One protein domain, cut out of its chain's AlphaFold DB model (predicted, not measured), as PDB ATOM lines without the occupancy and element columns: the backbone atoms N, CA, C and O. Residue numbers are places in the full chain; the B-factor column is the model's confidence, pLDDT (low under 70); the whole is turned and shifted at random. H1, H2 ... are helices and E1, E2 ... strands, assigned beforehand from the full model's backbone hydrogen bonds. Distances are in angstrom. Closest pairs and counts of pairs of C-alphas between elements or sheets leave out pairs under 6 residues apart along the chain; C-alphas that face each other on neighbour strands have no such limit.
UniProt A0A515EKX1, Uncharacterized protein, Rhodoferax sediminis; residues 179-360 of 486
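What this domain is: This is residues 179 to 360 of the 486 residues of an uncharacterized protein of Rhodoferax sediminis (UniProt A0A515EKX1). Little of this domain is regular structure; its core is a sandwich of two strongly twisted sheets, partly face to face with strands crossed at 55 degrees, and the hairpin E2 E3 sits with H1 toward one end. The 182 printed residues, 72 in named elements and mostly strand, run E1 to E8, H1, E9, E10. The sheets E7 E6 E5 E9 E10 and E1 E4 E8 are antiparallel. The whole is compact, radius of gyration of the C-alphas 17.0 A, spans 51 by 34 by 24 A.

Where its parts are: E1, residues 181 to 192, begins at C-alpha (-10.760, -38.888, -26.041) and is 31.5 A long. E2 is 198 to 200, E3 203 to 206, E4 210 to 219, E5 229 to 235, E6 244 to 247, E7 259 to 262, E8 283 to 290, H1 300 to 305, E9 329 to 336. E10, 345 to 350, ends at C-alpha (-6.445, -32.130, -19.533).

How they stand to each other: N 186 and O 214 of E1 and E4 are within hydrogen-bond range, 2.8 A. E5 E6 E7 form a meander, each strand the antiparallel neighbour of the one before. H1, every O i to N i+4 pair within range, is on E1 E4 E8 at a height of 8.4 A.

The domain as a whole: The printed part has no cut. Links E6 to E7, E7 to E8 and H1 to E9 are long. Residues 201 to 203, 278 and 308 to 309 have pLDDT under 70.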
ATOM      1  N   TYR A 179      -8.873 -37.602 -32.250       96.75
ATOM      2  CA  TYR A 179      -9.558 -38.726 -31.621       96.75
ATOM      3  C   TYR A 179     -10.544 -38.232 -30.572       96.75
ATOM      4  O   TYR A 179     -10.297 -37.221 -29.901       96.75
ATOM      5  N   ASP A 180     -11.622 -38.987 -30.391       96.56
ATOM      6  CA  ASP A 180     -12.606 -38.737 -29.348       96.56
ATOM      7  C   ASP A 180     -12.149 -39.321 -28.015       96.56
ATOM      8  O   ASP A 180     -12.446 -40.461 -27.653       96.56
ATOM      9  N   ALA A 181     -11.356 -38.516 -27.308       96.38
ATOM     10  CA  ALA A 181     -10.760 -38.888 -26.041       96.38
ATOM     11  C   ALA A 181     -10.863 -37.775 -24.996       96.38
ATOM     12  O   ALA A 181     -10.760 -36.577 -25.293       96.38
ATOM     13  N   SER A 182     -11.040 -38.174 -23.740       95.12
ATOM     14  CA  SER A 182     -11.196 -37.251 -22.617       95.12
ATOM     15  C   SER A 182     -10.683 -37.842 -21.312       95.12
ATOM     16  O   SER A 182     -10.666 -39.062 -21.130       95.12
ATOM     17  N   VAL A 183     -10.308 -36.948 -20.396       96.12
ATOM     18  CA  VAL A 183     -10.024 -37.284 -19.003       96.12
ATOM     19  C   VAL A 183     -10.951 -36.472 -18.116       96.12
ATOM     20  O   VAL A 183     -11.045 -35.255 -18.273       96.12
ATOM     21  N   SER A 184     -11.636 -37.135 -17.190       95.06
ATOM     22  CA  SER A 184     -12.457 -36.476 -16.175       95.06
ATOM     23  C   SER A 184     -12.124 -36.986 -14.782       95.06
ATOM     24  O   SER A 184     -11.497 -38.029 -14.600       95.06
ATOM     25  N   VAL A 185     -12.534 -36.210 -13.786       95.75
ATOM     26  CA  VAL A 185     -12.335 -36.518 -12.375       95.75
ATOM     27  C   VAL A 185     -13.699 -36.696 -11.732       95.75
ATOM     28  O   VAL A 185     -14.605 -35.884 -11.937       95.75
ATOM     29  N   ALA A 186     -13.827 -37.751 -10.940       96.06
ATOM     30  CA  ALA A 186     -15.016 -38.059 -10.182       96.06
ATOM     31  C   ALA A 186     -14.680 -38.331  -8.717       96.06
ATOM     32  O   ALA A 186     -13.697 -39.000  -8.404       96.06
ATOM     33  N   LEU A 187     -15.550 -37.873  -7.828       96.75
ATOM     34  CA  LEU A 187     -15.648 -38.396  -6.478       96.75
ATOM     35  C   LEU A 187     -16.855 -39.326  -6.431       96.75
ATOM     36  O   LEU A 187     -17.958 -38.950  -6.834       96.75
ATOM     37  N   GLN A 188     -16.646 -40.549  -5.963       96.31
ATOM     38  CA  GLN A 188     -17.693 -41.548  -5.865       96.31
ATOM     39  C   GLN A 188     -18.105 -41.764  -4.421       96.31
ATOM     40  O   GLN A 188     -17.261 -41.794  -3.531       96.31
ATOM     41  N   ARG A 189     -19.400 -41.981  -4.216       96.44
ATOM     42  CA  ARG A 189     -19.975 -42.532  -2.991       96.44
ATOM     43  C   ARG A 189     -20.606 -43.872  -3.336       96.44
ATOM     44  O   ARG A 189     -21.512 -43.936  -4.163       96.44
ATOM     45  N   GLN A 190     -20.139 -44.936  -2.711       94.38
ATOM     46  CA  GLN A 190     -20.637 -46.289  -2.913       94.38
ATOM     47  C   GLN A 190     -21.168 -46.806  -1.582       94.38
ATOM     48  O   GLN A 190     -20.418 -46.939  -0.619       94.38
ATOM     49  N   GLU A 191     -22.468 -47.064  -1.515       94.62
ATOM     50  CA  GLU A 191     -23.118 -47.639  -0.343       94.62
ATOM     51  C   GLU A 191     -23.408 -49.117  -0.610       94.62
ATOM     52  O   GLU A 191     -24.187 -49.454  -1.501       94.62
ATOM     53  N   ASP A 192     -22.753 -49.990   0.151       92.38
ATOM     54  CA  ASP A 192     -22.961 -51.432   0.108       92.38
ATOM     55  C   ASP A 192     -24.152 -51.797   1.007       92.38
ATOM     56  O   ASP A 192     -24.090 -51.714   2.237       92.38
ATOM     57  N   VAL A 193     -25.255 -52.198   0.378       92.88
ATOM     58  CA  VAL A 193     -26.473 -52.677   1.045       92.88
ATOM     59  C   VAL A 193     -26.591 -54.194   1.051       92.88
ATOM     60  O   VAL A 193     -27.612 -54.710   1.498       92.88
ATOM     61  N   SER A 194     -25.534 -54.912   0.660       91.81
ATOM     62  CA  SER A 194     -25.513 -56.374   0.685       91.81
ATOM     63  C   SER A 194     -25.900 -56.906   2.061       91.81
ATOM     64  O   SER A 194     -25.534 -56.337   3.097       91.81
ATOM     65  N   THR A 195     -26.662 -57.996   2.077       87.38
ATOM     66  CA  THR A 195     -27.117 -58.634   3.319       87.38
ATOM     67  C   THR A 195     -25.965 -59.300   4.062       87.38
ATOM     68  O   THR A 195     -25.907 -59.226   5.286       87.38
ATOM     69  N   ASN A 196     -25.019 -59.881   3.323       85.81
ATOM     70  CA  ASN A 196     -23.868 -60.591   3.871       85.81
ATOM     71  C   ASN A 196     -22.584 -59.734   3.781       85.81
ATOM     72  O   ASN A 196     -22.389 -59.011   2.791       85.81
ATOM     73  N   PRO A 197     -21.702 -59.785   4.799       81.44
ATOM     74  CA  PRO A 197     -20.462 -59.014   4.807       81.44
ATOM     75  C   PRO A 197     -19.476 -59.518   3.749       81.44
ATOM     76  O   PRO A 197     -19.580 -60.637   3.244       81.44
ATOM     77  N   TRP A 198     -18.497 -58.680   3.422       79.00
ATOM     78  CA  TRP A 198     -17.363 -59.070   2.596       79.00
ATOM     79  C   TRP A 198     -16.367 -59.917   3.401       79.00
ATOM     80  O   TRP A 198     -16.127 -59.650   4.583       79.00
ATOM     81  N   LYS A 199     -15.768 -60.925   2.753       75.38
ATOM     82  CA  LYS A 199     -14.742 -61.801   3.335       75.38
ATOM     83  C   LYS A 199     -13.450 -61.708   2.521       75.38
ATOM     84  O   LYS A 199     -13.474 -61.946   1.317       75.38
ATOM     85  N   THR A 200     -12.326 -61.456   3.189       71.06
ATOM     86  CA  THR A 200     -10.978 -61.529   2.598       71.06
ATOM     87  C   THR A 200     -10.143 -62.490   3.438       71.06
ATOM     88  O   THR A 200     -10.038 -62.313   4.648       71.06
ATOM     89  N   GLY A 201      -9.594 -63.551   2.834       69.56
ATOM     90  CA  GLY A 201      -8.770 -64.532   3.561       69.56
ATOM     91  C   GLY A 201      -9.471 -65.195   4.760       69.56
ATOM     92  O   GLY A 201      -8.815 -65.532   5.737       69.56
ATOM     93  N   GLY A 202     -10.803 -65.330   4.724       68.38
ATOM     94  CA  GLY A 202     -11.608 -65.899   5.817       68.38
ATOM     95  C   GLY A 202     -12.033 -64.911   6.913       68.38
ATOM     96  O   GLY A 202     -12.868 -65.261   7.742       68.38
ATOM     97  N   VAL A 203     -11.539 -63.670   6.899       69.38
ATOM     98  CA  VAL A 203     -11.930 -62.624   7.858       69.38
ATOM     99  C   VAL A 203     -13.099 -61.813   7.301       69.38
ATOM    100  O   VAL A 203     -13.048 -61.339   6.165       69.38
ATOM    101  N   SER A 204     -14.154 -61.637   8.101       73.31
ATOM    102  CA  SER A 204     -15.252 -60.715   7.788       73.31
ATOM    103  C   SER A 204     -14.792 -59.276   8.012       73.31
ATOM    104  O   SER A 204     -14.527 -58.888   9.148       73.31
ATOM    105  N   VAL A 205     -14.743 -58.473   6.949       73.44
ATOM    106  CA  VAL A 205     -14.319 -57.059   7.009       73.44
ATOM    107  C   VAL A 205     -15.503 -56.079   6.988       73.44
ATOM    108  O   VAL A 205     -15.326 -54.872   6.863       73.44
ATOM    109  N   GLY A 206     -16.730 -56.584   7.147       77.50
ATOM    110  CA  GLY A 206     -17.952 -55.778   7.146       77.50
ATOM    111  C   GLY A 206     -18.448 -55.457   5.733       77.50
ATOM    112  O   GLY A 206     -18.201 -56.211   4.792       77.50
ATOM    113  N   LYS A 207     -19.205 -54.367   5.579       82.00
ATOM    114  CA  LYS A 207     -19.689 -53.899   4.268       82.00
ATOM    115  C   LYS A 207     -18.670 -52.958   3.627       82.00
ATOM    116  O   LYS A 207     -18.113 -52.102   4.312       82.00
ATOM    117  N   SER A 208     -18.472 -53.053   2.313       81.69
ATOM    118  CA  SER A 208     -17.456 -52.276   1.580       81.69
ATOM    119  C   SER A 208     -17.987 -50.927   1.081       81.69
ATOM    120  O   SER A 208     -17.715 -50.510  -0.046       81.69
ATOM    121  N   SER A 209     -18.756 -50.243   1.927       91.88
ATOM    122  CA  SER A 209     -19.203 -48.876   1.677       91.88
ATOM    123  C   SER A 209     -17.993 -47.936   1.652       91.88
ATOM    124  O   SER A 209     -17.201 -47.917   2.594       91.88
ATOM    125  N   ALA A 210     -17.850 -47.137   0.596       93.56
ATOM    126  CA  ALA A 210     -16.652 -46.341   0.355       93.56
ATOM    127  C   ALA A 210     -16.948 -44.985  -0.283       93.56
ATOM    128  O   ALA A 210     -17.885 -44.834  -1.070       93.56
ATOM    129  N   TYR A 211     -16.063 -44.033  -0.023       95.94
ATOM    130  CA  TYR A 211     -15.788 -42.947  -0.946       95.94
ATOM    131  C   TYR A 211     -14.554 -43.289  -1.782       95.94
ATOM    132  O   TYR A 211     -13.594 -43.850  -1.255       95.94
ATOM    133  N   SER A 212     -14.547 -42.939  -3.068       95.38
ATOM    134  CA  SER A 212     -13.350 -43.073  -3.905       95.38
ATOM    135  C   SER A 212     -13.126 -41.858  -4.793       95.38
ATOM    136  O   SER A 212     -14.055 -41.325  -5.398       95.38
ATOM    137  N   SER A 213     -11.875 -41.420  -4.879       96.62
ATOM    138  CA  SER A 213     -11.423 -40.426  -5.844       96.62
ATOM    139  C   SER A 213     -10.955 -41.155  -7.094       96.62
ATOM    140  O   SER A 213     -10.052 -41.997  -7.039       96.62
ATOM    141  N   ARG A 214     -11.607 -40.880  -8.221       95.62
ATOM    142  CA  ARG A 214     -11.443 -41.643  -9.454       95.62
ATOM    143  C   ARG A 214     -11.195 -40.733 -10.642       95.62
ATOM    144  O   ARG A 214     -11.857 -39.716 -10.823       95.62
ATOM    145  N   MET A 215     -10.270 -41.147 -11.489       97.00
ATOM    146  CA  MET A 215     -10.033 -40.545 -12.793       97.00
ATOM    147  C   MET A 215     -10.643 -41.426 -13.874       97.00
ATOM    148  O   MET A 215     -10.491 -42.642 -13.823       97.00
ATOM    149  N   TYR A 216     -11.321 -40.836 -14.847       96.12
ATOM    150  CA  TYR A 216     -11.893 -41.538 -15.990       96.12
ATOM    151  C   TYR A 216     -11.132 -41.180 -17.255       96.12
ATOM    152  O   TYR A 216     -10.944 -40.003 -17.541       96.12
ATOM    153  N   PHE A 217     -10.742 -42.194 -18.020       97.19
ATOM    154  CA  PHE A 217     -10.012 -42.080 -19.276       97.19
ATOM    155  C   PHE A 217     -10.875 -42.684 -20.375       97.19
ATOM    156  O   PHE A 217     -10.928 -43.895 -20.553       97.19
ATOM    157  N   ARG A 218     -11.607 -41.847 -21.106       96.06
ATOM    158  CA  ARG A 218     -12.492 -42.321 -22.174       96.06
ATOM    159  C   ARG A 218     -11.811 -42.141 -23.518       96.06
ATOM    160  O   ARG A 218     -11.399 -41.029 -23.820       96.06
ATOM    161  N   PHE A 219     -11.767 -43.206 -24.309       97.06
ATOM    162  CA  PHE A 219     -11.420 -43.179 -25.728       97.06
ATOM    163  C   PHE A 219     -12.529 -43.887 -26.501       97.06
ATOM    164  O   PHE A 219     -12.718 -45.086 -26.307       97.06
ATOM    165  N   ASN A 220     -13.273 -43.162 -27.328       94.81
ATOM    166  CA  ASN A 220     -14.379 -43.700 -28.111       94.81
ATOM    167  C   ASN A 220     -13.850 -44.331 -29.409       94.81
ATOM    168  O   ASN A 220     -13.502 -43.636 -30.362       94.81
ATOM    169  N   GLN A 221     -13.809 -45.662 -29.444       91.94
ATOM    170  CA  GLN A 221     -13.308 -46.439 -30.585       91.94
ATOM    171  C   GLN A 221     -14.199 -46.366 -31.838       91.94
ATOM    172  O   GLN A 221     -13.746 -46.691 -32.932       91.94
ATOM    173  N   SER A 222     -15.453 -45.934 -31.679       90.94
ATOM    174  CA  SER A 222     -16.396 -45.681 -32.776       90.94
ATOM    175  C   SER A 222     -16.349 -44.222 -33.245       90.94
ATOM    176  O   SER A 222     -17.006 -43.858 -34.217       90.94
ATOM    177  N   GLY A 223     -15.592 -43.375 -32.542       92.50
ATOM    178  CA  GLY A 223     -15.400 -41.974 -32.882       92.50
ATOM    179  C   GLY A 223     -14.413 -41.766 -34.041       92.50
ATOM    180  O   GLY A 223     -13.834 -42.722 -34.570       92.50
ATOM    181  N   PRO A 224     -14.181 -40.501 -34.432       94.50
ATOM    182  CA  PRO A 224     -13.238 -40.135 -35.481       94.50
ATOM    183  C   PRO A 224     -11.866 -40.795 -35.294       94.50
ATOM    184  O   PRO A 224     -11.281 -40.743 -34.212       94.50
ATOM    185  N   ASN A 225     -11.362 -41.412 -36.367       95.38
ATOM    186  CA  ASN A 225     -10.082 -42.130 -36.424       95.38
ATOM    187  C   ASN A 225      -9.929 -43.306 -35.430       95.38
ATOM    188  O   ASN A 225      -8.835 -43.846 -35.301       95.38
ATOM    189  N   GLY A 226     -10.989 -43.737 -34.735       93.81
ATOM    190  CA  GLY A 226     -10.919 -44.795 -33.716       93.81
ATOM    191  C   GLY A 226     -10.988 -46.232 -34.250       93.81
ATOM    192  O   GLY A 226     -10.652 -47.171 -33.527       93.81
ATOM    193  N   SER A 227     -11.397 -46.429 -35.506       92.69
ATOM    194  CA  SER A 227     -11.758 -47.755 -36.029       92.69
ATOM    195  C   SER A 227     -10.593 -48.749 -36.094       92.69
ATOM    196  O   SER A 227     -10.807 -49.924 -35.816       92.69
ATOM    197  N   ASP A 228      -9.374 -48.293 -36.406       94.19
ATOM    198  CA  ASP A 228      -8.160 -49.137 -36.459       94.19
ATOM    199  C   ASP A 228      -7.375 -49.150 -35.131       94.19
ATOM    200  O   ASP A 228      -6.316 -49.765 -35.009       94.19
ATOM    201  N   VAL A 229      -7.874 -48.456 -34.105       96.69
ATOM    202  CA  VAL A 229      -7.226 -48.404 -32.792       96.69
ATOM    203  C   VAL A 229      -7.578 -49.666 -32.010       96.69
ATOM    204  O   VAL A 229      -8.755 -49.944 -31.761       96.69
ATOM    205  N   TYR A 230      -6.556 -50.425 -31.606       96.00
ATOM    206  CA  TYR A 230      -6.731 -51.614 -30.762       96.00
ATOM    207  C   TYR A 230      -6.440 -51.331 -29.286       96.00
ATOM    208  O   TYR A 230      -7.045 -51.947 -28.404       96.00
ATOM    209  N   ALA A 231      -5.543 -50.381 -29.016       97.62
ATOM    210  CA  ALA A 231      -5.183 -49.978 -27.670       97.62
ATOM    211  C   ALA A 231      -4.749 -48.512 -27.608       97.62
ATOM    212  O   ALA A 231      -4.285 -47.919 -28.585       97.62
ATOM    213  N   VAL A 232      -4.854 -47.941 -26.415       98.25
ATOM    214  CA  VAL A 232      -4.259 -46.651 -26.065       98.25
ATOM    215  C   VAL A 232      -3.523 -46.774 -24.745       98.25
ATOM    216  O   VAL A 232      -3.954 -47.508 -23.857       98.25
ATOM    217  N   ARG A 233      -2.427 -46.029 -24.598       98.50
ATOM    218  CA  ARG A 233      -1.694 -45.908 -23.338       98.50
ATOM    219  C   ARG A 233      -1.719 -44.467 -22.863       98.50
ATOM    220  O   ARG A 233      -1.458 -43.556 -23.644       98.50
ATOM    221  N   VAL A 234      -2.034 -44.261 -21.591       98.31
ATOM    222  CA  VAL A 234      -2.155 -42.933 -20.988       98.31
ATOM    223  C   VAL A 234      -1.111 -42.751 -19.900       98.31
ATOM    224  O   VAL A 234      -0.998 -43.574 -18.993       98.31
ATOM    225  N   LYS A 235      -0.368 -41.648 -19.979       97.50
ATOM    226  CA  LYS A 235       0.667 -41.251 -19.019       97.50
ATOM    227  C   LYS A 235       0.362 -39.862 -18.471       97.50
ATOM    228  O   LYS A 235      -0.175 -39.014 -19.181       97.50
ATOM    229  N   GLY A 236       0.716 -39.613 -17.217       95.19
ATOM    230  CA  GLY A 236       0.528 -38.310 -16.584       95.19
ATOM    231  C   GLY A 236       0.553 -38.387 -15.058       95.19
ATOM    232  O   GLY A 236       0.742 -39.470 -14.501       95.19
ATOM    233  N   PRO A 237       0.364 -37.250 -14.369       93.50
ATOM    234  CA  PRO A 237       0.393 -37.194 -12.911       93.50
ATOM    235  C   PRO A 237      -0.649 -38.108 -12.257       93.50
ATOM    236  O   PRO A 237      -1.799 -38.175 -12.698       93.50
ATOM    237  N   GLY A 238      -0.245 -38.801 -11.190       93.25
ATOM    238  CA  GLY A 238      -1.085 -39.758 -10.461       93.25
ATOM    239  C   GLY A 238      -1.276 -41.121 -11.134       93.25
ATOM    240  O   GLY A 238      -2.018 -41.959 -10.615       93.25
ATOM    241  N   LEU A 239      -0.617 -41.356 -12.273       96.12
ATOM    242  CA  LEU A 239      -0.601 -42.641 -12.970       96.12
ATOM    243  C   LEU A 239       0.746 -43.357 -12.777       96.12
ATOM    244  O   LEU A 239       1.755 -42.700 -12.511       96.12
ATOM    245  N   PRO A 240       0.794 -44.691 -12.951       95.62
ATOM    246  CA  PRO A 240       2.048 -45.428 -13.068       95.62
ATOM    247  C   PRO A 240       2.948 -44.836 -14.159       95.62
ATOM    248  O   PRO A 240       2.463 -44.395 -15.203       95.62
ATOM    249  N   SER A 241       4.266 -44.869 -13.951       94.38
ATOM    250  CA  SER A 241       5.244 -44.302 -14.895       94.38
ATOM    251  C   SER A 241       5.188 -44.950 -16.283       94.38
ATOM    252  O   SER A 241       5.346 -44.266 -17.295       94.38
ATOM    253  N   ALA A 242       4.907 -46.255 -16.341       95.94
ATOM    254  CA  ALA A 242       4.712 -46.986 -17.590       95.94
ATOM    255  C   ALA A 242       3.405 -46.606 -18.314       95.94
ATOM    256  O   ALA A 242       3.309 -46.767 -19.530       95.94
ATOM    257  N   GLY A 243       2.440 -46.024 -17.596       96.50
ATOM    258  CA  GLY A 243       1.123 -45.630 -18.086       96.50
ATOM    259  C   GLY A 243       0.046 -46.700 -17.899       96.50
ATOM    260  O   GLY A 243       0.328 -47.871 -17.659       96.50
ATOM    261  N   LEU A 244      -1.210 -46.277 -18.024       97.31
ATOM    262  CA  LEU A 244      -2.370 -47.168 -18.055       97.31
ATOM    263  C   LEU A 244      -2.687 -47.547 -19.497       97.31
ATOM    264  O   LEU A 244      -2.717 -46.663 -20.351       97.31
ATOM    265  N   VAL A 245      -2.967 -48.816 -19.765       97.25
ATOM    266  CA  VAL A 245      -3.372 -49.299 -21.089       97.25
ATOM    267  C   VAL A 245      -4.863 -49.600 -21.095       97.25
ATOM    268  O   VAL A 245      -5.375 -50.271 -20.197       97.25
ATOM    269  N   PHE A 246      -5.555 -49.126 -22.128       96.81
ATOM    270  CA  PHE A 246      -6.957 -49.423 -22.405       96.81
ATOM    271  C   PHE A 246      -7.072 -50.096 -23.772       96.81
ATOM    272  O   PHE A 246      -6.391 -49.688 -24.711       96.81
ATOM    273  N   ALA A 247      -7.931 -51.106 -23.890       95.75
ATOM    274  CA  ALA A 247      -8.078 -51.924 -25.091       95.75
ATOM    275  C   ALA A 247      -9.544 -52.278 -25.382       95.75
ATOM    276  O   ALA A 247     -10.432 -52.078 -24.545       95.75
ATOM    277  N   ARG A 248      -9.794 -52.818 -26.580       93.56
ATOM    278  CA  ARG A 248     -11.115 -53.324 -26.983       93.56
ATOM    279  C   ARG A 248     -11.521 -54.484 -26.079       93.56
ATOM    280  O   ARG A 248     -10.832 -55.501 -26.034       93.56
ATOM    281  N   SER A 249     -12.631 -54.341 -25.362       91.56
ATOM    282  CA  SER A 249     -13.111 -55.345 -24.411       91.56
ATOM    283  C   SER A 249     -14.196 -56.235 -24.997       91.56
ATOM    284  O   SER A 249     -15.084 -55.774 -25.710       91.56
ATOM    285  N   SER A 250     -14.145 -57.513 -24.638       88.94
ATOM    286  CA  SER A 250     -15.214 -58.484 -24.914       88.94
ATOM    287  C   SER A 250     -16.414 -58.327 -23.976       88.94
ATOM    288  O   SER A 250     -17.449 -58.958 -24.177       88.94
ATOM    289  N   ALA A 251     -16.299 -57.494 -22.939       86.19
ATOM    290  CA  ALA A 251     -17.377 -57.289 -21.992       86.19
ATOM    291  C   ALA A 251     -18.504 -56.434 -22.584       86.19
ATOM    292  O   ALA A 251     -18.271 -55.387 -23.195       86.19
ATOM    293  N   CYS A 252     -19.743 -56.836 -22.313       86.12
ATOM    294  CA  CYS A 252     -20.928 -56.053 -22.648       86.12
ATOM    295  C   CYS A 252     -20.919 -54.673 -21.977       86.12
ATOM    296  O   CYS A 252     -20.499 -54.532 -20.824       86.12
ATOM    297  N   GLY A 253     -21.390 -53.662 -22.712       83.00
ATOM    298  CA  GLY A 253     -21.445 -52.269 -22.263       83.00
ATOM    299  C   GLY A 253     -20.168 -51.469 -22.530       83.00
ATOM    300  O   GLY A 253     -20.030 -50.363 -22.016       83.00
ATOM    301  N   THR A 254     -19.238 -52.007 -23.326       87.88
ATOM    302  CA  THR A 254     -17.957 -51.360 -23.676       87.88
ATOM    303  C   THR A 254     -17.902 -50.858 -25.124       87.88
ATOM    304  O   THR A 254     -16.857 -50.411 -25.589       87.88
ATOM    305  N   GLY A 255     -19.022 -50.876 -25.855       85.50
ATOM    306  CA  GLY A 255     -19.082 -50.418 -27.253       85.50
ATOM    307  C   GLY A 255     -18.634 -48.971 -27.483       85.50
ATOM    308  O   GLY A 255     -18.066 -48.664 -28.532       85.50
ATOM    309  N   ASP A 256     -18.781 -48.109 -26.476       86.88
ATOM    310  CA  ASP A 256     -18.523 -46.669 -26.605       86.88
ATOM    311  C   ASP A 256     -17.173 -46.220 -26.024       86.88
ATOM    312  O   ASP A 256     -16.906 -45.011 -25.928       86.88
ATOM    313  N   TYR A 257     -16.343 -47.159 -25.551       92.44
ATOM    314  CA  TYR A 257     -15.034 -46.848 -24.984       92.44
ATOM    315  C   TYR A 257     -14.064 -48.040 -24.942       92.44
ATOM    316  O   TYR A 257     -14.465 -49.184 -24.767       92.44
ATOM    317  N   LEU A 258     -12.758 -47.763 -24.982       94.62
ATOM    318  CA  LEU A 258     -11.737 -48.752 -24.613       94.62
ATOM    319  C   LEU A 258     -11.732 -48.979 -23.092       94.62
ATOM    320  O   LEU A 258     -11.725 -48.017 -22.316       94.62
ATOM    321  N   ALA A 259     -11.732 -50.242 -22.658       93.75
ATOM    322  CA  ALA A 259     -11.761 -50.608 -21.242       93.75
ATOM    323  C   ALA A 259     -10.355 -50.866 -20.697       93.75
ATOM    324  O   ALA A 259      -9.417 -51.144 -21.441       93.75
ATOM    325  N   PHE A 260     -10.209 -50.762 -19.380       93.44
ATOM    326  CA  PHE A 260      -8.931 -50.906 -18.697       93.44
ATOM    327  C   PHE A 260      -8.331 -52.306 -18.909       93.44
ATOM    328  O   PHE A 260      -8.951 -53.317 -18.575       93.44
ATOM    329  N   TYR A 261      -7.110 -52.351 -19.437       93.44
ATOM    330  CA  TYR A 261      -6.379 -53.577 -19.741       93.44
ATOM    331  C   TYR A 261      -5.265 -53.822 -18.718       93.44
ATOM    332  O   TYR A 261      -5.309 -54.835 -18.015       93.44
ATOM    333  N   SER A 262      -4.327 -52.878 -18.569       93.19
ATOM    334  CA  SER A 262      -3.194 -52.999 -17.639       93.19
ATOM    335  C   SER A 262      -2.740 -51.659 -17.042       93.19
ATOM    336  O   SER A 262      -3.073 -50.582 -17.540       93.19
ATOM    337  N   ASN A 263      -1.975 -51.725 -15.948       93.38
ATOM    338  CA  ASN A 263      -1.343 -50.582 -15.265       93.38
ATOM    339  C   ASN A 263       0.198 -50.615 -15.313       93.38
ATOM    340  O   ASN A 263       0.847 -49.776 -14.693       93.38
ATOM    341  N   ASP A 264       0.778 -51.574 -16.031       94.00
ATOM    342  CA  ASP A 264       2.222 -51.775 -16.195       94.00
ATOM    343  C   ASP A 264       2.735 -51.303 -17.567       94.00
ATOM    344  O   ASP A 264       3.911 -51.464 -17.891       94.00
ATOM    345  N   GLY A 265       1.857 -50.718 -18.389       95.06
ATOM    346  CA  GLY A 265       2.167 -50.263 -19.743       95.06
ATOM    347  C   GLY A 265       2.191 -51.365 -20.810       95.06
ATOM    348  O   GLY A 265       2.462 -51.039 -21.972       95.06
ATOM    349  N   GLY A 266       1.912 -52.622 -20.442       95.31
ATOM    350  CA  GLY A 266       1.849 -53.776 -21.338       95.31
ATOM    351  C   GLY A 266       0.683 -53.700 -22.326       95.31
ATOM    352  O   GLY A 266      -0.471 -53.518 -21.944       95.31
ATOM    353  N   LEU A 267       0.983 -53.847 -23.617       96.06
ATOM    354  CA  LEU A 267      -0.020 -53.818 -24.682       96.06
ATOM    355  C   LEU A 267      -0.599 -55.222 -24.930       96.06
ATOM    356  O   LEU A 267       0.130 -56.210 -24.802       96.06
ATOM    357  N   PRO A 268      -1.882 -55.339 -25.317       95.19
ATOM    358  CA  PRO A 268      -2.402 -56.581 -25.882       95.19
ATOM    359  C   PRO A 268      -1.789 -56.854 -27.264       95.19
ATOM    360  O   PRO A 268      -1.095 -56.011 -27.838       95.19
ATOM    361  N   ALA A 269      -2.088 -58.024 -27.831       94.06
ATOM    362  CA  ALA A 269      -1.769 -58.305 -29.227       94.06
ATOM    363  C   ALA A 269      -2.397 -57.247 -30.156       94.06
ATOM    364  O   ALA A 269      -3.528 -56.811 -29.934       94.06
ATOM    365  N   ALA A 270      -1.672 -56.858 -31.207       95.44
ATOM    366  CA  ALA A 270      -2.118 -55.866 -32.181       95.44
ATOM    367  C   ALA A 270      -3.208 -56.446 -33.096       95.44
ATOM    368  O   ALA A 270      -2.947 -56.914 -34.200       95.44
ATOM    369  N   THR A 271      -4.443 -56.465 -32.602       93.81
ATOM    370  CA  THR A 271      -5.620 -56.990 -33.297       93.81
ATOM    371  C   THR A 271      -6.869 -56.227 -32.875       93.81
ATOM    372  O   THR A 271      -6.975 -55.788 -31.733       93.81
ATOM    373  N   LEU A 272      -7.848 -56.106 -33.776       90.38
ATOM    374  CA  LEU A 272      -9.172 -55.581 -33.424       90.38
ATOM    375  C   LEU A 272     -10.033 -56.603 -32.670       90.38
ATOM    376  O   LEU A 272     -11.124 -56.263 -32.225       90.38
ATOM    377  N   ALA A 273      -9.566 -57.845 -32.503       88.88
ATOM    378  CA  ALA A 273     -10.260 -58.818 -31.673       88.88
ATOM    379  C   ALA A 273     -10.374 -58.309 -30.228       88.88
ATOM    380  O   ALA A 273      -9.398 -57.844 -29.629       88.88
ATOM    381  N   THR A 274     -11.570 -58.430 -29.661       86.31
ATOM    382  CA  THR A 274     -11.839 -58.085 -28.268       86.31
ATOM    383  C   THR A 274     -10.999 -58.926 -27.324       86.31
ATOM    384  O   THR A 274     -10.889 -60.139 -27.495       86.31
ATOM    385  N   GLN A 275     -10.464 -58.288 -26.293       86.38
ATOM    386  CA  GLN A 275      -9.618 -58.919 -25.293       86.38
ATOM    387  C   GLN A 275     -10.401 -59.178 -23.999       86.38
ATOM    388  O   GLN A 275     -11.371 -58.462 -23.702       86.38
ATOM    389  N   PRO A 276     -10.001 -60.177 -23.195       82.56
ATOM    390  CA  PRO A 276     -10.373 -60.205 -21.792       82.56
ATOM    391  C   PRO A 276      -9.717 -58.996 -21.118       82.56
ATOM    392  O   PRO A 276      -8.494 -58.888 -21.052       82.56
ATOM    393  N   THR A 277     -10.527 -58.047 -20.658       76.19
ATOM    394  CA  THR A 277     -10.027 -56.882 -19.927       76.19
ATOM    395  C   THR A 277     -10.139 -57.124 -18.432       76.19
ATOM    396  O   THR A 277     -11.072 -57.766 -17.953       76.19
ATOM    397  N   SER A 278      -9.178 -56.598 -17.675       66.44
ATOM    398  CA  SER A 278      -9.135 -56.771 -16.221       66.44
ATOM    399  C   SER A 278     -10.219 -55.967 -15.491       66.44
ATOM    400  O   SER A 278     -10.494 -56.216 -14.319       66.44
ATOM    401  N   SER A 279     -10.859 -55.020 -16.181       74.06
ATOM    402  CA  SER A 279     -12.082 -54.347 -15.751       74.06
ATOM    403  C   SER A 279     -12.971 -54.035 -16.958       74.06
ATOM    404  O   SER A 279     -12.493 -53.885 -18.082       74.06
ATOM    405  N   THR A 280     -14.274 -53.899 -16.724       76.69
ATOM    406  CA  THR A 280     -15.247 -53.416 -17.721       76.69
ATOM    407  C   THR A 280     -15.352 -51.888 -17.743       76.69
ATOM    408  O   THR A 280     -16.061 -51.317 -18.569       76.69
ATOM    409  N   GLY A 281     -14.655 -51.208 -16.829       86.50
ATOM    410  CA  GLY A 281     -14.610 -49.755 -16.744       86.50
ATOM    411  C   GLY A 281     -13.378 -49.151 -17.410       86.50
ATOM    412  O   GLY A 281     -12.439 -49.832 -17.809       86.50
ATOM    413  N   ASN A 282     -13.368 -47.827 -17.464       91.69
ATOM    414  CA  ASN A 282     -12.299 -47.005 -18.026       91.69
ATOM    415  C   ASN A 282     -11.751 -45.999 -16.995       91.69
ATOM    416  O   ASN A 282     -11.306 -44.905 -17.340       91.69
ATOM    417  N   GLY A 283     -11.849 -46.334 -15.706       93.38
ATOM    418  CA  GLY A 283     -11.457 -45.437 -14.625       93.38
ATOM    419  C   GLY A 283     -10.421 -46.033 -13.683       93.38
ATOM    420  O   GLY A 283     -10.453 -47.233 -13.418       93.38
ATOM    421  N   TRP A 284      -9.595 -45.162 -13.116       95.50
ATOM    422  CA  TRP A 284      -8.482 -45.435 -12.210       95.50
ATOM    423  C   TRP A 284      -8.727 -44.780 -10.850       95.50
ATOM    424  O   TRP A 284      -8.923 -43.565 -10.778       95.50
ATOM    425  N   ASN A 285      -8.759 -45.570  -9.777       95.38
ATOM    426  CA  ASN A 285      -8.903 -45.035  -8.421       95.38
ATOM    427  C   ASN A 285      -7.541 -44.565  -7.900       95.38
ATOM    428  O   ASN A 285      -6.583 -45.342  -7.883       95.38
ATOM    429  N   VAL A 286      -7.479 -43.306  -7.469       96.00
ATOM    430  CA  VAL A 286      -6.265 -42.668  -6.934       96.00
ATOM    431  C   VAL A 286      -6.289 -42.551  -5.412       96.00
ATOM    432  O   VAL A 286      -5.234 -42.478  -4.795       96.00
ATOM    433  N   ASP A 287      -7.477 -42.559  -4.802       95.56
ATOM    434  CA  ASP A 287      -7.656 -42.514  -3.350       95.56
ATOM    435  C   ASP A 287      -8.999 -43.142  -2.944       95.56
ATOM    436  O   ASP A 287      -9.957 -43.136  -3.727       95.56
ATOM    437  N   VAL A 288      -9.077 -43.697  -1.733       94.38
ATOM    438  CA  VAL A 288     -10.242 -44.424  -1.208       94.38
ATOM    439  C   VAL A 288     -10.340 -44.241   0.308       94.38
ATOM    440  O   VAL A 288      -9.357 -44.410   1.024       94.38
ATOM    441  N   ALA A 289     -11.543 -43.963   0.811       92.69
ATOM    442  CA  ALA A 289     -11.824 -43.794   2.237       92.69
ATOM    443  C   ALA A 289     -13.114 -44.532   2.640       92.69
ATOM    444  O   ALA A 289     -14.029 -44.646   1.818       92.69
ATOM    445  N   PRO A 290     -13.227 -45.036   3.883       92.12
ATOM    446  CA  PRO A 290     -14.433 -45.724   4.328       92.12
ATOM    447  C   PRO A 290     -15.629 -44.771   4.398       92.12
ATOM    448  O   PRO A 290     -15.507 -43.610   4.792       92.12
ATOM    449  N   LEU A 291     -16.808 -45.276   4.029       91.25
ATOM    450  CA  LEU A 291     -18.079 -44.590   4.246       91.25
ATOM    451  C   LEU A 291     -18.696 -45.077   5.565       91.25
ATOM    452  O   LEU A 291     -19.164 -46.211   5.666       91.25
ATOM    453  N   GLY A 292     -18.738 -44.186   6.556       85.94
ATOM    454  CA  GLY A 292     -19.266 -44.484   7.888       85.94
ATOM    455  C   GLY A 292     -18.334 -45.371   8.723       85.94
ATOM    456  O   GLY A 292     -17.162 -45.539   8.402       85.94
ATOM    457  N   SER A 293     -18.864 -45.928   9.813       81.62
ATOM    458  CA  SER A 293     -18.121 -46.741  10.794       81.62
ATOM    459  C   SER A 293     -18.381 -48.249  10.682       81.62
ATOM    460  O   SER A 293     -17.966 -49.011  11.547       81.62
ATOM    461  N   VAL A 294     -19.092 -48.693   9.638       80.75
ATOM    462  CA  VAL A 294     -19.496 -50.105   9.463       80.75
ATOM    463  C   VAL A 294     -18.301 -51.006   9.136       80.75
ATOM    464  O   VAL A 294     -18.339 -52.209   9.389       80.75
ATOM    465  N   TYR A 295     -17.244 -50.435   8.563       84.31
ATOM    466  CA  TYR A 295     -16.008 -51.150   8.299       84.31
ATOM    467  C   TYR A 295     -15.201 -51.341   9.585       84.31
ATOM    468  O   TYR A 295     -14.892 -50.367  10.268       84.31
ATOM    469  N   THR A 296     -14.820 -52.581   9.891       81.31
ATOM    470  CA  THR A 296     -14.116 -52.935  11.138       81.31
ATOM    471  C   THR A 296     -12.694 -53.455  10.921       81.31
ATOM    472  O   THR A 296     -12.020 -53.801  11.887       81.31
ATOM    473  N   GLY A 297     -12.235 -53.559   9.670       80.31
ATOM    474  CA  GLY A 297     -10.874 -54.001   9.358       80.31
ATOM    475  C   GLY A 297      -9.816 -52.933   9.658       80.31
ATOM    476  O   GLY A 297     -10.115 -51.745   9.780       80.31
ATOM    477  N   SER A 298      -8.551 -53.347   9.736       81.00
ATOM    478  CA  SER A 298      -7.417 -52.455  10.027       81.00
ATOM    479  C   SER A 298      -6.807 -51.790   8.786       81.00
ATOM    480  O   SER A 298      -6.033 -50.845   8.928       81.00
ATOM    481  N   SER A 299      -7.139 -52.246   7.569       87.19
ATOM    482  CA  SER A 299      -6.530 -51.760   6.322       87.19
ATOM    483  C   SER A 299      -7.548 -51.536   5.198       87.19
ATOM    484  O   SER A 299      -7.456 -52.136   4.128       87.19
ATOM    485  N   PHE A 300      -8.506 -50.620   5.409       88.81
ATOM    486  CA  PHE A 300      -9.605 -50.370   4.458       88.81
ATOM    487  C   PHE A 300      -9.152 -50.238   3.002       88.81
ATOM    488  O   PHE A 300      -9.743 -50.856   2.125       88.81
ATOM    489  N   TYR A 301      -8.095 -49.465   2.742       89.81
ATOM    490  CA  TYR A 301      -7.591 -49.251   1.385       89.81
ATOM    491  C   TYR A 301      -7.193 -50.567   0.700       89.81
ATOM    492  O   TYR A 301      -7.622 -50.839  -0.420       89.81
ATOM    493  N   ASN A 302      -6.402 -51.401   1.382       88.31
ATOM    494  CA  ASN A 302      -5.916 -52.664   0.830       88.31
ATOM    495  C   ASN A 302      -7.041 -53.689   0.696       88.31
ATOM    496  O   ASN A 302      -7.122 -54.369  -0.325       88.31
ATOM    497  N   ASP A 303      -7.931 -53.755   1.685       87.88
ATOM    498  CA  ASP A 303      -9.065 -54.675   1.686       87.88
ATOM    499  C   ASP A 303     -10.078 -54.318   0.588       87.88
ATOM    500  O   ASP A 303     -10.541 -55.187  -0.150       87.88
ATOM    501  N   TRP A 304     -10.362 -53.025   0.406       86.69
ATOM    502  CA  TRP A 304     -11.206 -52.520  -0.677       86.69
ATOM    503  C   TRP A 304     -10.570 -52.754  -2.048       86.69
ATOM    504  O   TRP A 304     -11.238 -53.206  -2.978       86.69
ATOM    505  N   ARG A 305      -9.265 -52.491  -2.182       86.50
ATOM    506  CA  ARG A 305      -8.510 -52.748  -3.416       86.50
ATOM    507  C   ARG A 305      -8.451 -54.240  -3.753       86.50
ATOM    508  O   ARG A 305      -8.487 -54.584  -4.928       86.50
ATOM    509  N   GLY A 306      -8.356 -55.110  -2.749       79.25
ATOM    510  CA  GLY A 306      -8.287 -56.566  -2.898       79.25
ATOM    511  C   GLY A 306      -9.585 -57.224  -3.375       79.25
ATOM    512  O   GLY A 306      -9.600 -58.427  -3.625       79.25
ATOM    513  N   THR A 307     -10.670 -56.461  -3.528       74.62
ATOM    514  CA  THR A 307     -11.906 -56.956  -4.146       74.62
ATOM    515  C   THR A 307     -11.687 -57.263  -5.639       74.62
ATOM    516  O   THR A 307     -10.931 -56.572  -6.328       74.62
ATOM    517  N   TYR A 308     -12.308 -58.349  -6.125       57.84
ATOM    518  CA  TYR A 308     -11.988 -59.041  -7.392       57.84
ATOM    519  C   TYR A 308     -11.989 -58.135  -8.644       57.84
ATOM    520  O   TYR A 308     -11.320 -58.435  -9.626       57.84
ATOM    521  N   ASP A 309     -12.689 -57.001  -8.612       63.03
ATOM    522  CA  ASP A 309     -12.849 -56.051  -9.719       63.03
ATOM    523  C   ASP A 309     -11.944 -54.800  -9.632       63.03
ATOM    524  O   ASP A 309     -11.858 -54.019 -10.589       63.03
ATOM    525  N   ARG A 310     -11.263 -54.576  -8.499       70.75
ATOM    526  CA  ARG A 310     -10.610 -53.288  -8.186       70.75
ATOM    527  C   ARG A 310      -9.097 -53.343  -8.117       70.75
ATOM    528  O   ARG A 310      -8.472 -52.295  -8.288       70.75
ATOM    529  N   PHE A 311      -8.504 -54.523  -7.941       75.31
ATOM    530  CA  PHE A 311      -7.057 -54.673  -7.747       75.31
ATOM    531  C   PHE A 311      -6.233 -54.075  -8.894       75.31
ATOM    532  O   PHE A 311      -5.211 -53.425  -8.656       75.31
ATOM    533  N   ASN A 312      -6.707 -54.265 -10.127       80.75
ATOM    534  CA  ASN A 312      -6.021 -53.818 -11.337       80.75
ATOM    535  C   ASN A 312      -6.342 -52.367 -11.714       80.75
ATOM    536  O   ASN A 312      -5.525 -51.733 -12.364       80.75
ATOM    537  N   SER A 313      -7.477 -51.814 -11.270       88.62
ATOM    538  CA  SER A 313      -7.947 -50.461 -11.621       88.62
ATOM    539  C   SER A 313      -7.794 -49.435 -10.484       88.62
ATOM    540  O   SER A 313      -8.429 -48.377 -10.488       88.62
ATOM    541  N   THR A 314      -6.953 -49.747  -9.500       92.19
ATOM    542  CA  THR A 314      -6.698 -48.923  -8.311       92.19
ATOM    543  C   THR A 314      -5.204 -48.848  -8.045       92.19
ATOM    544  O   THR A 314      -4.511 -49.869  -8.113       92.19
ATOM    545  N   ALA A 315      -4.717 -47.656  -7.702       93.81
ATOM    546  CA  ALA A 315      -3.324 -47.448  -7.338       93.81
ATOM    547  C   ALA A 315      -2.894 -48.384  -6.198       93.81
ATOM    548  O   ALA A 315      -3.666 -48.667  -5.280       93.81
ATOM    549  N   GLN A 316      -1.657 -48.887  -6.258       91.56
ATOM    550  CA  GLN A 316      -1.137 -49.822  -5.254       91.56
ATOM    551  C   GLN A 316      -1.136 -49.211  -3.846       91.56
ATOM    552  O   GLN A 316      -1.421 -49.903  -2.872       91.56
ATOM    553  N   THR A 317      -0.889 -47.908  -3.767       91.50
ATOM    554  CA  THR A 317      -1.034 -47.070  -2.578       91.50
ATOM    555  C   THR A 317      -1.834 -45.828  -2.948       91.50
ATOM    556  O   THR A 317      -1.856 -45.449  -4.122       91.50
ATOM    557  N   ALA A 318      -2.453 -45.179  -1.960       92.38
ATOM    558  CA  ALA A 318      -3.102 -43.891  -2.180       92.38
ATOM    559  C   ALA A 318      -2.107 -42.903  -2.811       92.38
ATOM    560  O   ALA A 318      -0.953 -42.799  -2.384       92.38
ATOM    561  N   VAL A 319      -2.545 -42.219  -3.864       94.38
ATOM    562  CA  VAL A 319      -1.742 -41.236  -4.588       94.38
ATOM    563  C   VAL A 319      -1.734 -39.934  -3.797       94.38
ATOM    564  O   VAL A 319      -2.782 -39.461  -3.360       94.38
ATOM    565  N   ASP A 320      -0.567 -39.303  -3.673       89.62
ATOM    566  CA  ASP A 320      -0.497 -37.930  -3.182       89.62
ATOM    567  C   ASP A 320      -1.179 -36.990  -4.186       89.62
ATOM    568  O   ASP A 320      -0.625 -36.637  -5.232       89.62
ATOM    569  N   LEU A 321      -2.403 -36.569  -3.864       87.75
ATOM    570  CA  LEU A 321      -3.219 -35.727  -4.733       87.75
ATOM    571  C   LEU A 321      -2.647 -34.316  -4.920       87.75
ATOM    572  O   LEU A 321      -3.144 -33.579  -5.774       87.75
ATOM    573  N   SER A 322      -1.631 -33.904  -4.153       81.19
ATOM    574  CA  SER A 322      -0.902 -32.656  -4.408       81.19
ATOM    575  C   SER A 322      -0.061 -32.721  -5.688       81.19
ATOM    576  O   SER A 322       0.170 -31.692  -6.319       81.19
ATOM    577  N   THR A 323       0.299 -33.928  -6.132       86.50
ATOM    578  CA  THR A 323       1.032 -34.159  -7.387       86.50
ATOM    579  C   THR A 323       0.155 -34.031  -8.633       86.50
ATOM    580  O   THR A 323       0.679 -33.976  -9.743       86.50
ATOM    581  N   ILE A 324      -1.173 -33.961  -8.472       89.25
ATOM    582  CA  ILE A 324      -2.141 -33.820  -9.564       89.25
ATOM    583  C   ILE A 324      -2.731 -32.401  -9.522       89.25
ATOM    584  O   ILE A 324      -3.747 -32.172  -8.854       89.25
ATOM    585  N   PRO A 325      -2.112 -31.421 -10.204       84.06
ATOM    586  CA  PRO A 325      -2.599 -30.049 -10.192       84.06
ATOM    587  C   PRO A 325      -3.918 -29.898 -10.964       84.06
ATOM    588  O   PRO A 325      -4.291 -30.722 -11.803       84.06
ATOM    589  N   GLU A 326      -4.623 -28.793 -10.715       83.25
ATOM    590  CA  GLU A 326      -5.710 -28.364 -11.597       83.25
ATOM    591  C   GLU A 326      -5.158 -28.175 -13.023       83.25
ATOM    592  O   GLU A 326      -4.024 -27.738 -13.208       83.25
ATOM    593  N   PHE A 327      -5.927 -28.560 -14.042       86.75
ATOM    594  CA  PHE A 327      -5.473 -28.564 -15.440       86.75
ATOM    595  C   PHE A 327      -4.301 -29.498 -15.774       86.75
ATOM    596  O   PHE A 327      -3.698 -29.331 -16.839       86.75
ATOM    597  N   ALA A 328      -4.001 -30.504 -14.937       89.81
ATOM    598  CA  ALA A 328      -2.988 -31.519 -15.239       89.81
ATOM    599  C   ALA A 328      -3.174 -32.134 -16.638       89.81
ATOM    600  O   ALA A 328      -4.297 -32.413 -17.073       89.81
ATOM    601  N   SER A 329      -2.052 -32.332 -17.337       92.06
ATOM    602  CA  SER A 329      -2.001 -32.889 -18.691       92.06
ATOM    603  C   SER A 329      -1.739 -34.390 -18.662       92.06
ATOM    604  O   SER A 329      -0.888 -34.865 -17.914       92.06
ATOM    605  N   TYR A 330      -2.441 -35.109 -19.531       95.56
ATOM    606  CA  TYR A 330      -2.334 -36.545 -19.741       95.56
ATOM    607  C   TYR A 330      -2.019 -36.811 -21.207       95.56
ATOM    608  O   TYR A 330      -2.793 -36.419 -22.090       95.56
ATOM    609  N   ALA A 331      -0.883 -37.462 -21.438       96.31
ATOM    610  CA  ALA A 331      -0.404 -37.858 -22.748       96.31
ATOM    611  C   ALA A 331      -1.036 -39.192 -23.142       96.31
ATOM    612  O   ALA A 331      -0.955 -40.170 -22.399       96.31
ATOM    613  N   TRP A 332      -1.651 -39.212 -24.315       98.00
ATOM    614  CA  TRP A 332      -2.209 -40.390 -24.956       98.00
ATOM    615  C   TRP A 332      -1.252 -40.850 -26.040       98.00
ATOM    616  O   TRP A 332      -0.865 -40.052 -26.890       98.00
ATOM    617  N   GLU A 333      -0.917 -42.129 -26.020       98.50
ATOM    618  CA  GLU A 333      -0.256 -42.850 -27.100       98.50
ATOM    619  C   GLU A 333      -1.300 -43.785 -27.720       98.50
ATOM    620  O   GLU A 333      -1.940 -44.564 -27.010       98.50
ATOM    621  N   VAL A 334      -1.510 -43.676 -29.028       98.38
ATOM    622  CA  VAL A 334      -2.516 -44.439 -29.775       98.38
ATOM    623  C   VAL A 334      -1.831 -45.538 -30.568       98.38
ATOM    624  O   VAL A 334      -0.895 -45.255 -31.315       98.38
ATOM    625  N   PHE A 335      -2.316 -46.771 -30.442       98.44
ATOM    626  CA  PHE A 335      -1.771 -47.936 -31.133       98.44
ATOM    627  C   PHE A 335      -2.805 -48.494 -32.107       98.44
ATOM    628  O   PHE A 335      -3.944 -48.793 -31.733       98.44
ATOM    629  N   THR A 336      -2.397 -48.625 -33.365       97.75
ATOM    630  CA  THR A 336      -3.221 -49.178 -34.443       97.75
ATOM    631  C   THR A 336      -2.722 -50.556 -34.841       97.75
ATOM    632  O   THR A 336      -1.553 -50.872 -34.614       97.75
ATOM    633  N   VAL A 337      -3.583 -51.392 -35.426       96.00
ATOM    634  CA  VAL A 337      -3.186 -52.756 -35.823       96.00
ATOM    635  C   VAL A 337      -1.983 -52.711 -36.763       96.00
ATOM    636  O   VAL A 337      -1.000 -53.413 -36.543       96.00
ATOM    637  N   THR A 338      -2.013 -51.801 -37.739       94.38
ATOM    638  CA  THR A 338      -0.905 -51.591 -38.682       94.38
ATOM    639  C   THR A 338       0.377 -51.086 -38.003       94.38
ATOM    640  O   THR A 338       1.476 -51.453 -38.412       94.38
ATOM    641  N   GLY A 339       0.259 -50.250 -36.965       92.81
ATOM    642  CA  GLY A 339       1.403 -49.693 -36.231       92.81
ATOM    643  C   GLY A 339       2.022 -50.642 -35.198       92.81
ATOM    644  O   GLY A 339       3.118 -50.378 -34.695       92.81
ATOM    645  N   GLY A 340       1.345 -51.747 -34.871       95.44
ATOM    646  CA  GLY A 340       1.809 -52.716 -33.883       95.44
ATOM    647  C   GLY A 340       2.029 -52.077 -32.508       95.44
ATOM    648  O   GLY A 340       1.176 -51.353 -31.995       95.44
ATOM    649  N   SER A 341       3.181 -52.344 -31.889       95.56
ATOM    650  CA  SER A 341       3.551 -51.822 -30.564       95.56
ATOM    651  C   SER A 341       4.161 -50.415 -30.583       95.56
ATOM    652  O   SER A 341       4.565 -49.912 -29.533       95.56
ATOM    653  N   THR A 342       4.266 -49.779 -31.750       96.00
ATOM    654  CA  THR A 342       4.781 -48.411 -31.881       96.00
ATOM    655  C   THR A 342       3.608 -47.430 -31.845       96.00
ATOM    656  O   THR A 342       2.643 -47.633 -32.584       96.00
ATOM    657  N   PRO A 343       3.651 -46.361 -31.022       97.25
ATOM    658  CA  PRO A 343       2.605 -45.344 -31.037       97.25
ATOM    659  C   PRO A 343       2.449 -44.745 -32.440       97.25
ATOM    660  O   PRO A 343       3.378 -44.137 -32.968       97.25
ATOM    661  N   PHE A 344       1.271 -44.907 -33.037       97.62
ATOM    662  CA  PHE A 344       0.926 -44.337 -34.339       97.62
ATOM    663  C   PHE A 344       0.693 -42.825 -34.242       97.62
ATOM    664  O   PHE A 344       1.055 -42.063 -35.135       97.62
ATOM    665  N   ALA A 345       0.089 -42.383 -33.138       97.12
ATOM    666  CA  ALA A 345      -0.143 -40.978 -32.848       97.12
ATOM    667  C   ALA A 345      -0.030 -40.713 -31.347       97.12
ATOM    668  O   ALA A 345      -0.335 -41.584 -30.532       97.12
ATOM    669  N   SER A 346       0.322 -39.475 -30.999       96.00
ATOM    670  CA  SER A 346       0.311 -39.008 -29.616       96.00
ATOM    671  C   SER A 346      -0.347 -37.641 -29.500       96.00
ATOM    672  O   SER A 346      -0.185 -36.785 -30.368       96.00
ATOM    673  N   PHE A 347      -1.096 -37.420 -28.422       94.69
ATOM    674  CA  PHE A 347      -1.718 -36.127 -28.129       94.69
ATOM    675  C   PHE A 347      -1.933 -35.940 -26.626       94.69
ATOM    676  O   PHE A 347      -1.822 -36.879 -25.847       94.69
ATOM    677  N   ASN A 348      -2.272 -34.717 -26.214       93.12
ATOM    678  CA  ASN A 348      -2.539 -34.395 -24.816       93.12
ATOM    679  C   ASN A 348      -4.015 -34.082 -24.564       93.12
ATOM    680  O   ASN A 348      -4.722 -33.485 -25.385       93.12
ATOM    681  N   SER A 349      -4.463 -34.428 -23.363       93.69
ATOM    682  CA  SER A 349      -5.740 -33.995 -22.804       93.69
ATOM    683  C   SER A 349      -5.566 -33.489 -21.380       93.69
ATOM    684  O   SER A 349      -4.561 -33.795 -20.751       93.69
ATOM    685  N   ARG A 350      -6.526 -32.715 -20.873       91.56
ATOM    686  CA  ARG A 350      -6.445 -32.130 -19.533       91.56
ATOM    687  C   ARG A 350      -7.705 -32.392 -18.743       91.56
ATOM    688  O   ARG A 350      -8.800 -32.323 -19.300       91.56
ATOM    689  N   ILE A 351      -7.524 -32.619 -17.451       91.81
ATOM    690  CA  ILE A 351      -8.606 -32.473 -16.478       91.81
ATOM    691  C   ILE A 351      -8.913 -30.988 -16.294       91.81
ATOM    692  O   ILE A 351      -8.065 -30.141 -16.536       91.81
ATOM    693  N   THR A 352     -10.121 -30.645 -15.866       86.88
ATOM    694  CA  THR A 352     -10.510 -29.240 -15.623       86.88
ATOM    695  C   THR A 352     -10.585 -28.911 -14.142       86.88
ATOM    696  O   THR A 352     -10.726 -27.755 -13.769       86.88
ATOM    697  N   THR A 353     -10.506 -29.940 -13.305       87.25
ATOM    698  CA  THR A 353     -10.468 -29.857 -11.855       87.25
ATOM    699  C   THR A 353      -9.544 -30.947 -11.341       87.25
ATOM    700  O   THR A 353      -9.412 -31.992 -11.981       87.25
ATOM    701  N   ARG A 354      -8.897 -30.707 -10.204       87.56
ATOM    702  CA  ARG A 354      -8.057 -31.709  -9.547       87.56
ATOM    703  C   ARG A 354      -8.910 -32.799  -8.876       87.56
ATOM    704  O   ARG A 354     -10.029 -32.506  -8.447       87.56
ATOM    705  N   PRO A 355      -8.384 -34.023  -8.711       91.56
ATOM    706  CA  PRO A 355      -8.935 -34.992  -7.772       91.56
ATOM    707  C   PRO A 355      -9.003 -34.421  -6.356       91.56
ATOM    708  O   PRO A 355      -8.130 -33.664  -5.928       91.56
ATOM    709  N   VAL A 356     -10.063 -34.796  -5.649       90.31
ATOM    710  CA  VAL A 356     -10.296 -34.453  -4.242       90.31
ATOM    711  C   VAL A 356     -10.052 -35.703  -3.403       90.31
ATOM    712  O   VAL A 356     -10.336 -36.802  -3.884       90.31
ATOM    713  N   ALA A 357      -9.536 -35.561  -2.180       91.88
ATOM    714  CA  ALA A 357      -9.357 -36.696  -1.278       91.88
ATOM    715  C   ALA A 357     -10.685 -37.427  -1.045       91.88
ATOM    716  O   ALA A 357     -11.741 -36.805  -0.904       91.88
ATOM    717  N   ALA A 358     -10.646 -38.757  -0.989       94.62
ATOM    718  CA  ALA A 358     -11.845 -39.575  -0.851       94.62
ATOM    719  C   ALA A 358     -12.619 -39.244   0.439       94.62
ATOM    720  O   ALA A 358     -13.849 -39.205   0.435       94.62
ATOM    721  N   ALA A 359     -11.909 -38.917   1.523       91.69
ATOM    722  CA  ALA A 359     -12.501 -38.537   2.808       91.69
ATOM    723  C   ALA A 359     -13.409 -37.289   2.732       91.69
ATOM    724  O   ALA A 359     -14.376 -37.172   3.493       91.69
ATOM    725  N   GLU A 360     -13.170 -36.391   1.769       91.19
ATOM    726  CA  GLU A 360     -14.013 -35.211   1.529       91.19
ATOM    727  C   GLU A 360     -15.399 -35.569   0.992       91.19
ATOM    728  O   GLU A 360     -16.308 -34.742   1.027       91.19
TER     729      GLU A 360